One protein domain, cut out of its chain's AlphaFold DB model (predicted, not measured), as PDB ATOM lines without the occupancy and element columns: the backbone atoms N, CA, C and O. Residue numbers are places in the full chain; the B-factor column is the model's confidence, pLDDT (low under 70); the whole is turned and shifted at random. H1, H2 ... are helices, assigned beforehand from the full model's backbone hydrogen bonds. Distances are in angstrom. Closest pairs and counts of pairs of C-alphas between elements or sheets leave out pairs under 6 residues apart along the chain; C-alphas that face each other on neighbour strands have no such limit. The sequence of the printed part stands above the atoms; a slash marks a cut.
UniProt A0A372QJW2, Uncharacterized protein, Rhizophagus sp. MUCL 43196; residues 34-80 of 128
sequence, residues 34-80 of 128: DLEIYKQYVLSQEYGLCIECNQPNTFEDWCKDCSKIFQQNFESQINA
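AT A GLANCE: This is residues 34 to 80 of the 128 residues of an uncharacterized protein of Rhizophagus sp. MUCL 43196 (UniProt A0A372QJW2). Picture a rod with a helix at each end, H1 and H2, and between them a winding stretch of loops, residues 45 to 67, in the middle. The helices do not meet, and residues 34 to 40 at one end and 67 to 80 at the other stick out from the looped middle. The printed part has 47 residues, with two named helices in the order H1, H2 and no named strand; the class is all helix, though under half of the residues, 21 of 47, are in named elements. The whole is only just extended, close to loose, with a radius of gyration of the C-alphas of 14.3 A, and the C-alphas span 49 by 16 by 10 A.

HOW THE PARTS SIT: Begin with H1, residues 35 to 44, of which residues 35 to 40 stand free. From there a long link of 23 residues, 45 to 67, leads to H2, residues 68 to 78; the C-alphas of this link lie 2 to 12 A from the mean of all C-alphas. H2 stands free over its whole length. H1 and H2 are apart, with no C-alpha of the one within 8 A of the other. Look at the backbone N and O atoms of H1 and H2: every O i to N i+4 pair is within hydrogen-bond range.

IN THESE COORDINATES: Find C-alpha 35 at (142.466, 175.280, 87.573); from there H1 runs 14.0 A to C-alpha 44 at (151.101, 164.926, 91.477). H2, the longest helix with 11 residues, runs 15.7 A from Lys 68 to C-alpha 78 at (187.456, 172.763, 88.983).

THE WHOLE: The two C-alphas farthest apart are those of Asp 34 and Ala 80, the first and last printed, at 49.2 A. The printed part has no cut. The mean pLDDT of the printed part is 80.8; look at residues 69 to 78, within H2, for the model's low confidence, under 70.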
ATOM      1  N   ASP A  34     142.081 175.375  83.023       73.25
ATOM      2  CA  ASP A  34     141.393 174.510  83.979       73.25
ATOM      3  C   ASP A  34     142.223 174.396  85.270       73.25
ATOM      4  O   ASP A  34     143.171 173.612  85.395       73.25
ATOM      5  N   LEU A  35     141.863 175.234  86.245       76.38
ATOM      6  CA  LEU A  35     142.466 175.280  87.573       76.38
ATOM      7  C   LEU A  35     142.435 173.916  88.269       76.38
ATOM      8  O   LEU A  35     143.280 173.663  89.126       76.38
ATOM      9  N   GLU A  36     141.484 173.045  87.927       82.38
ATOM     10  CA  GLU A  36     141.391 171.705  88.497       82.38
ATOM     11  C   GLU A  36     142.498 170.801  87.952       82.38
ATOM     12  O   GLU A  36     143.192 170.135  88.723       82.38
ATOM     13  N   ILE A  37     142.744 170.858  86.641       83.31
ATOM     14  CA  ILE A  37     143.863 170.156  86.001       83.31
ATOM     15  C   ILE A  37     145.193 170.659  86.565       83.31
ATOM     16  O   ILE A  37     146.066 169.858  86.903       83.31
ATOM     17  N   TYR A  38     145.349 171.975  86.730       80.81
ATOM     18  CA  TYR A  38     146.572 172.544  87.292       80.81
ATOM     19  C   TYR A  38     146.804 172.128  88.750       80.81
ATOM     20  O   TYR A  38     147.917 171.752  89.115       80.81
ATOM     21  N   LYS A  39     145.759 172.119  89.586       84.88
ATOM     22  CA  LYS A  39     145.852 171.615  90.966       84.88
ATOM     23  C   LYS A  39     146.245 170.144  91.004       84.88
ATOM     24  O   LYS A  39     147.127 169.786  91.779       84.88
ATOM     25  N   GLN A  40     145.631 169.301  90.171       87.00
ATOM     26  CA  GLN A  40     146.000 167.886  90.075       87.00
ATOM     27  C   GLN A  40     147.456 167.714  89.642       87.00
ATOM     28  O   GLN A  40     148.178 166.904  90.221       87.00
ATOM     29  N   TYR A  41     147.905 168.512  88.672       85.44
ATOM     30  CA  TYR A  41     149.292 168.523  88.235       85.44
ATOM     31  C   TYR A  41     150.244 168.877  89.384       85.44
ATOM     32  O   TYR A  41     151.149 168.095  89.661       85.44
ATOM     33  N   VAL A  42     150.004 169.974  90.110       84.88
ATOM     34  CA  VAL A  42     150.823 170.381  91.267       84.88
ATOM     35  C   VAL A  42     150.856 169.287  92.339       84.88
ATOM     36  O   VAL A  42     151.933 168.920  92.798       84.88
ATOM     37  N   LEU A  43     149.695 168.729  92.701       87.88
ATOM     38  CA  LEU A  43     149.575 167.671  93.714       87.88
ATOM     39  C   LEU A  43     150.256 166.358  93.301       87.88
ATOM     40  O   LEU A  43     150.627 165.567  94.164       87.88
ATOM     41  N   SER A  44     150.409 166.111  91.998       88.31
ATOM     42  CA  SER A  44     151.101 164.926  91.477       88.31
ATOM     43  C   SER A  44     152.630 165.025  91.534       88.31
ATOM     44  O   SER A  44     153.302 164.012  91.347       88.31
ATOM     45  N   GLN A  45     153.190 166.216  91.779       87.00
ATOM     46  CA  GLN A  45     154.636 166.405  91.890       87.00
ATOM     47  C   GLN A  45     155.088 166.197  93.340       87.00
ATOM     48  O   GLN A  45     154.724 166.970  94.222       87.00
ATOM     49  N   GLU A  46     155.926 165.185  93.577       89.50
ATOM     50  CA  GLU A  46     156.418 164.797  94.913       89.50
ATOM     51  C   GLU A  46     157.049 165.964  95.694       89.50
ATOM     52  O   GLU A  46     156.820 166.107  96.892       89.50
ATOM     53  N   TYR A  47     157.792 166.831  95.000       90.69
ATOM     54  CA  TYR A  47     158.517 167.966  95.584       90.69
ATOM     55  C   TYR A  47     157.901 169.331  95.232       90.69
ATOM     56  O   TYR A  47     158.534 170.375  95.411       90.69
ATOM     57  N   GLY A  48     156.678 169.338  94.694       91.25
ATOM     58  CA  GLY A  48     156.001 170.552  94.245       91.25
ATOM     59  C   GLY A  48     156.658 171.225  93.032       91.25
ATOM     60  O   GLY A  48     157.458 170.626  92.306       91.25
ATOM     61  N   LEU A  49     156.277 172.482  92.794       89.88
ATOM     62  CA  LEU A  49     156.779 173.302  91.690       89.88
ATOM     63  C   LEU A  49     157.759 174.365  92.190       89.88
ATOM     64  O   LEU A  49     157.627 174.897  93.291       89.88
ATOM     65  N   CYS A  50     158.723 174.705  91.344       89.12
ATOM     66  CA  CYS A  50     159.639 175.807  91.574       89.12
ATOM     67  C   CYS A  50     158.896 177.146  91.568       89.12
ATOM     68  O   CYS A  50     158.213 177.461  90.594       89.12
ATOM     69  N   ILE A  51     159.105 177.973  92.593       85.50
ATOM     70  CA  ILE A  51     158.478 179.300  92.688       85.50
ATOM     71  C   ILE A  51     158.919 180.270  91.579       85.50
ATOM     72  O   ILE A  51     158.165 181.168  91.227       85.50
ATOM     73  N   GLU A  52     160.114 180.074  91.015       85.81
ATOM     74  CA  GLU A  52     160.692 180.975  90.010       85.81
ATOM     75  C   GLU A  52     160.224 180.647  88.585       85.81
ATOM     76  O   GLU A  52     159.933 181.545  87.798       85.81
ATOM     77  N   CYS A  53     160.170 179.358  88.221       90.75
ATOM     78  CA  CYS A  53     159.917 178.932  86.836       90.75
ATOM     79  C   CYS A  53     158.718 177.991  86.655       90.75
ATOM     80  O   CYS A  53     158.419 177.585  85.530       90.75
ATOM     81  N   ASN A  54     158.042 177.629  87.748       87.75
ATOM     82  CA  ASN A  54     156.866 176.761  87.768       87.75
ATOM     83  C   ASN A  54     157.072 175.352  87.173       87.75
ATOM     84  O   ASN A  54     156.111 174.675  86.812       87.75
ATOM     85  N   GLN A  55     158.324 174.904  87.051       90.06
ATOM     86  CA  GLN A  55     158.665 173.531  86.673       90.06
ATOM     87  C   GLN A  55     158.712 172.624  87.911       90.06
ATOM     88  O   GLN A  55     159.004 173.121  89.004       90.06
ATOM     89  N   PRO A  56     158.478 171.306  87.768       91.56
ATOM     90  CA  PRO A  56     158.631 170.357  88.863       91.56
ATOM     91  C   PRO A  56     160.001 170.445  89.522       91.56
ATOM     92  O   PRO A  56     161.040 170.445  88.850       91.56
ATOM     93  N   ASN A  57     160.006 170.497  90.849       90.38
ATOM     94  CA  ASN A  57     161.240 170.402  91.600       90.38
ATOM     95  C   ASN A  57     161.797 168.979  91.528       90.38
ATOM     96  O   ASN A  57     161.077 167.983  91.490       90.38
ATOM     97  N   THR A  58     163.120 168.899  91.536       91.00
ATOM     98  CA  THR A  58     163.861 167.635  91.609       91.00
ATOM     99  C   THR A  58     164.086 167.158  93.046       91.00
ATOM    100  O   THR A  58     164.385 165.985  93.237       91.00
ATOM    101  N   PHE A  59     163.960 168.054  94.030       88.12
ATOM    102  CA  PHE A  59     163.983 167.778  95.471       88.12
ATOM    103  C   PHE A  59     163.319 168.945  96.232       88.12
ATOM    104  O   PHE A  59     162.986 169.941  95.593       88.12
ATOM    105  N   GLU A  60     163.126 168.852  97.553       84.31
ATOM    106  CA  GLU A  60     162.559 169.931  98.385       84.31
ATOM    107  C   GLU A  60     163.242 171.277  98.080       84.31
ATOM    108  O   GLU A  60     164.457 171.416  98.226       84.31
ATOM    109  N   ASP A  61     162.459 172.224  97.549       77.06
ATOM    110  CA  ASP A  61     162.883 173.551  97.078       77.06
ATOM    111  C   ASP A  61     164.048 173.577  96.060       77.06
ATOM    112  O   ASP A  61     164.665 174.618  95.820       77.06
ATOM    113  N   TRP A  62     164.343 172.450  95.403       85.94
ATOM    114  CA  TRP A  62     165.446 172.330  94.449       85.94
ATOM    115  C   TRP A  62     164.959 172.147  93.010       85.94
ATOM    116  O   TRP A  62     164.615 171.043  92.566       85.94
ATOM    117  N   CYS A  63     165.024 173.227  92.234       90.56
ATOM    118  CA  CYS A  63     164.750 173.215  90.803       90.56
ATOM    119  C   CYS A  63     166.035 173.060  89.992       90.56
ATOM    120  O   CYS A  63     166.887 173.944  89.987       90.56
ATOM    121  N   LYS A  64     166.159 171.972  89.228       85.50
ATOM    122  CA  LYS A  64     167.352 171.701  88.414       85.50
ATOM    123  C   LYS A  64     167.690 172.827  87.432       85.50
ATOM    124  O   LYS A  64     168.864 173.153  87.282       85.50
ATOM    125  N   ASP A  65     166.691 173.394  86.758       85.62
ATOM    126  CA  ASP A  65     166.919 174.416  85.734       85.62
ATOM    127  C   ASP A  65     167.314 175.767  86.335       85.62
ATOM    128  O   ASP A  65     168.258 176.388  85.848       85.62
ATOM    129  N   CYS A  66     166.671 176.180  87.432       84.69
ATOM    130  CA  CYS A  66     167.055 177.385  88.173       84.69
ATOM    131  C   CYS A  66     168.392 177.210  88.909       84.69
ATOM    132  O   CYS A  66     169.154 178.165  89.050       84.69
ATOM    133  N   SER A  67     168.735 175.983  89.308       81.50
ATOM    134  CA  SER A  67     169.994 175.666  89.986       81.50
ATOM    135  C   SER A  67     171.181 175.436  89.042       81.50
ATOM    136  O   SER A  67     172.281 175.133  89.511       81.50
ATOM    137  N   LYS A  68     171.025 175.616  87.722       75.31
ATOM    138  CA  LYS A  68     172.140 175.514  86.756       75.31
ATOM    139  C   LYS A  68     173.287 176.469  87.071       75.31
ATOM    140  O   LYS A  68     174.439 176.123  86.826       75.31
ATOM    141  N   ILE A  69     172.996 177.629  87.660       67.88
ATOM    142  CA  ILE A  69     174.032 178.579  88.080       67.88
ATOM    143  C   ILE A  69     174.969 177.962  89.130       67.88
ATOM    144  O   ILE A  69     176.179 178.149  89.067       67.88
ATOM    145  N   PHE A  70     174.440 177.131  90.036       64.44
ATOM    146  CA  PHE A  70     175.258 176.401  91.001       64.44
ATOM    147  C   PHE A  70     176.113 175.329  90.319       64.44
ATOM    148  O   PHE A  70     177.266 175.159  90.694       64.44
ATOM    149  N   GLN A  71     175.597 174.653  89.287       63.84
ATOM    150  CA  GLN A  71     176.371 173.670  88.513       63.84
ATOM    151  C   GLN A  71     177.535 174.323  87.752       63.84
ATOM    152  O   GLN A  71     178.651 173.812  87.787       63.84
ATOM    153  N   GLN A  72     177.306 175.487  87.141       62.56
ATOM    154  CA  GLN A  72     178.359 176.264  86.474       62.56
ATOM    155  C   GLN A  72     179.421 176.768  87.459       62.56
ATOM    156  O   GLN A  72     180.610 176.799  87.131       62.56
ATOM    157  N   ASN A  73     179.015 177.106  88.687       63.44
ATOM    158  CA  ASN A  73     179.960 177.468  89.740       63.44
ATOM    159  C   ASN A  73     180.907 176.302  90.059       63.44
ATOM    160  O   ASN A  73     182.103 176.536  90.199       63.44
ATOM    161  N   PHE A  74     180.427 175.052  90.091       65.12
ATOM    162  CA  PHE A  74     181.289 173.882  90.307       65.12
ATOM    163  C   PHE A  74     182.295 173.650  89.171       65.12
ATOM    164  O   PHE A  74     183.466 173.399  89.445       65.12
ATOM    165  N   GLU A  75     181.889 173.773  87.905       65.56
ATOM    166  CA  GLU A  75     182.827 173.655  86.773       65.56
ATOM    167  C   GLU A  75     183.890 174.762  86.785       65.56
ATOM    168  O   GLU A  75     185.059 174.516  86.479       65.56
ATOM    169  N   SER A  76     183.505 175.972  87.193       65.50
ATOM    170  CA  SER A  76     184.437 177.093  87.357       65.50
ATOM    171  C   SER A  76     185.421 176.843  88.503       65.50
ATOM    172  O   SER A  76     186.601 177.144  88.361       65.50
ATOM    173  N   GLN A  77     184.976 176.218  89.602       66.44
ATOM    174  CA  GLN A  77     185.856 175.816  90.707       66.44
ATOM    175  C   GLN A  77     186.903 174.780  90.295       66.44
ATOM    176  O   GLN A  77     188.053 174.876  90.709       66.44
ATOM    177  N   ILE A  78     186.531 173.805  89.461       67.25
ATOM    178  CA  ILE A  78     187.456 172.763  88.983       67.25
ATOM    179  C   ILE A  78     188.592 173.365  88.141       67.25
ATOM    180  O   ILE A  78     189.713 172.859  88.162       67.25
ATOM    181  N   ASN A  79     188.310 174.451  87.421       70.81
ATOM    182  CA  ASN A  79     189.277 175.133  86.562       70.81
ATOM    183  C   ASN A  79     189.947 176.347  87.226       70.81
ATOM    184  O   ASN A  79     190.751 177.013  86.573       70.81
ATOM    185  N   ALA A  80     189.630 176.640  88.491       70.31
ATOM    186  CA  ALA A  80     190.191 177.776  89.208       70.31
ATOM    187  C   ALA A  80     191.714 177.633  89.315       70.31
ATOM    188  O   ALA A  80     192.242 176.647  89.837       70.31
TER     189      ALA A  80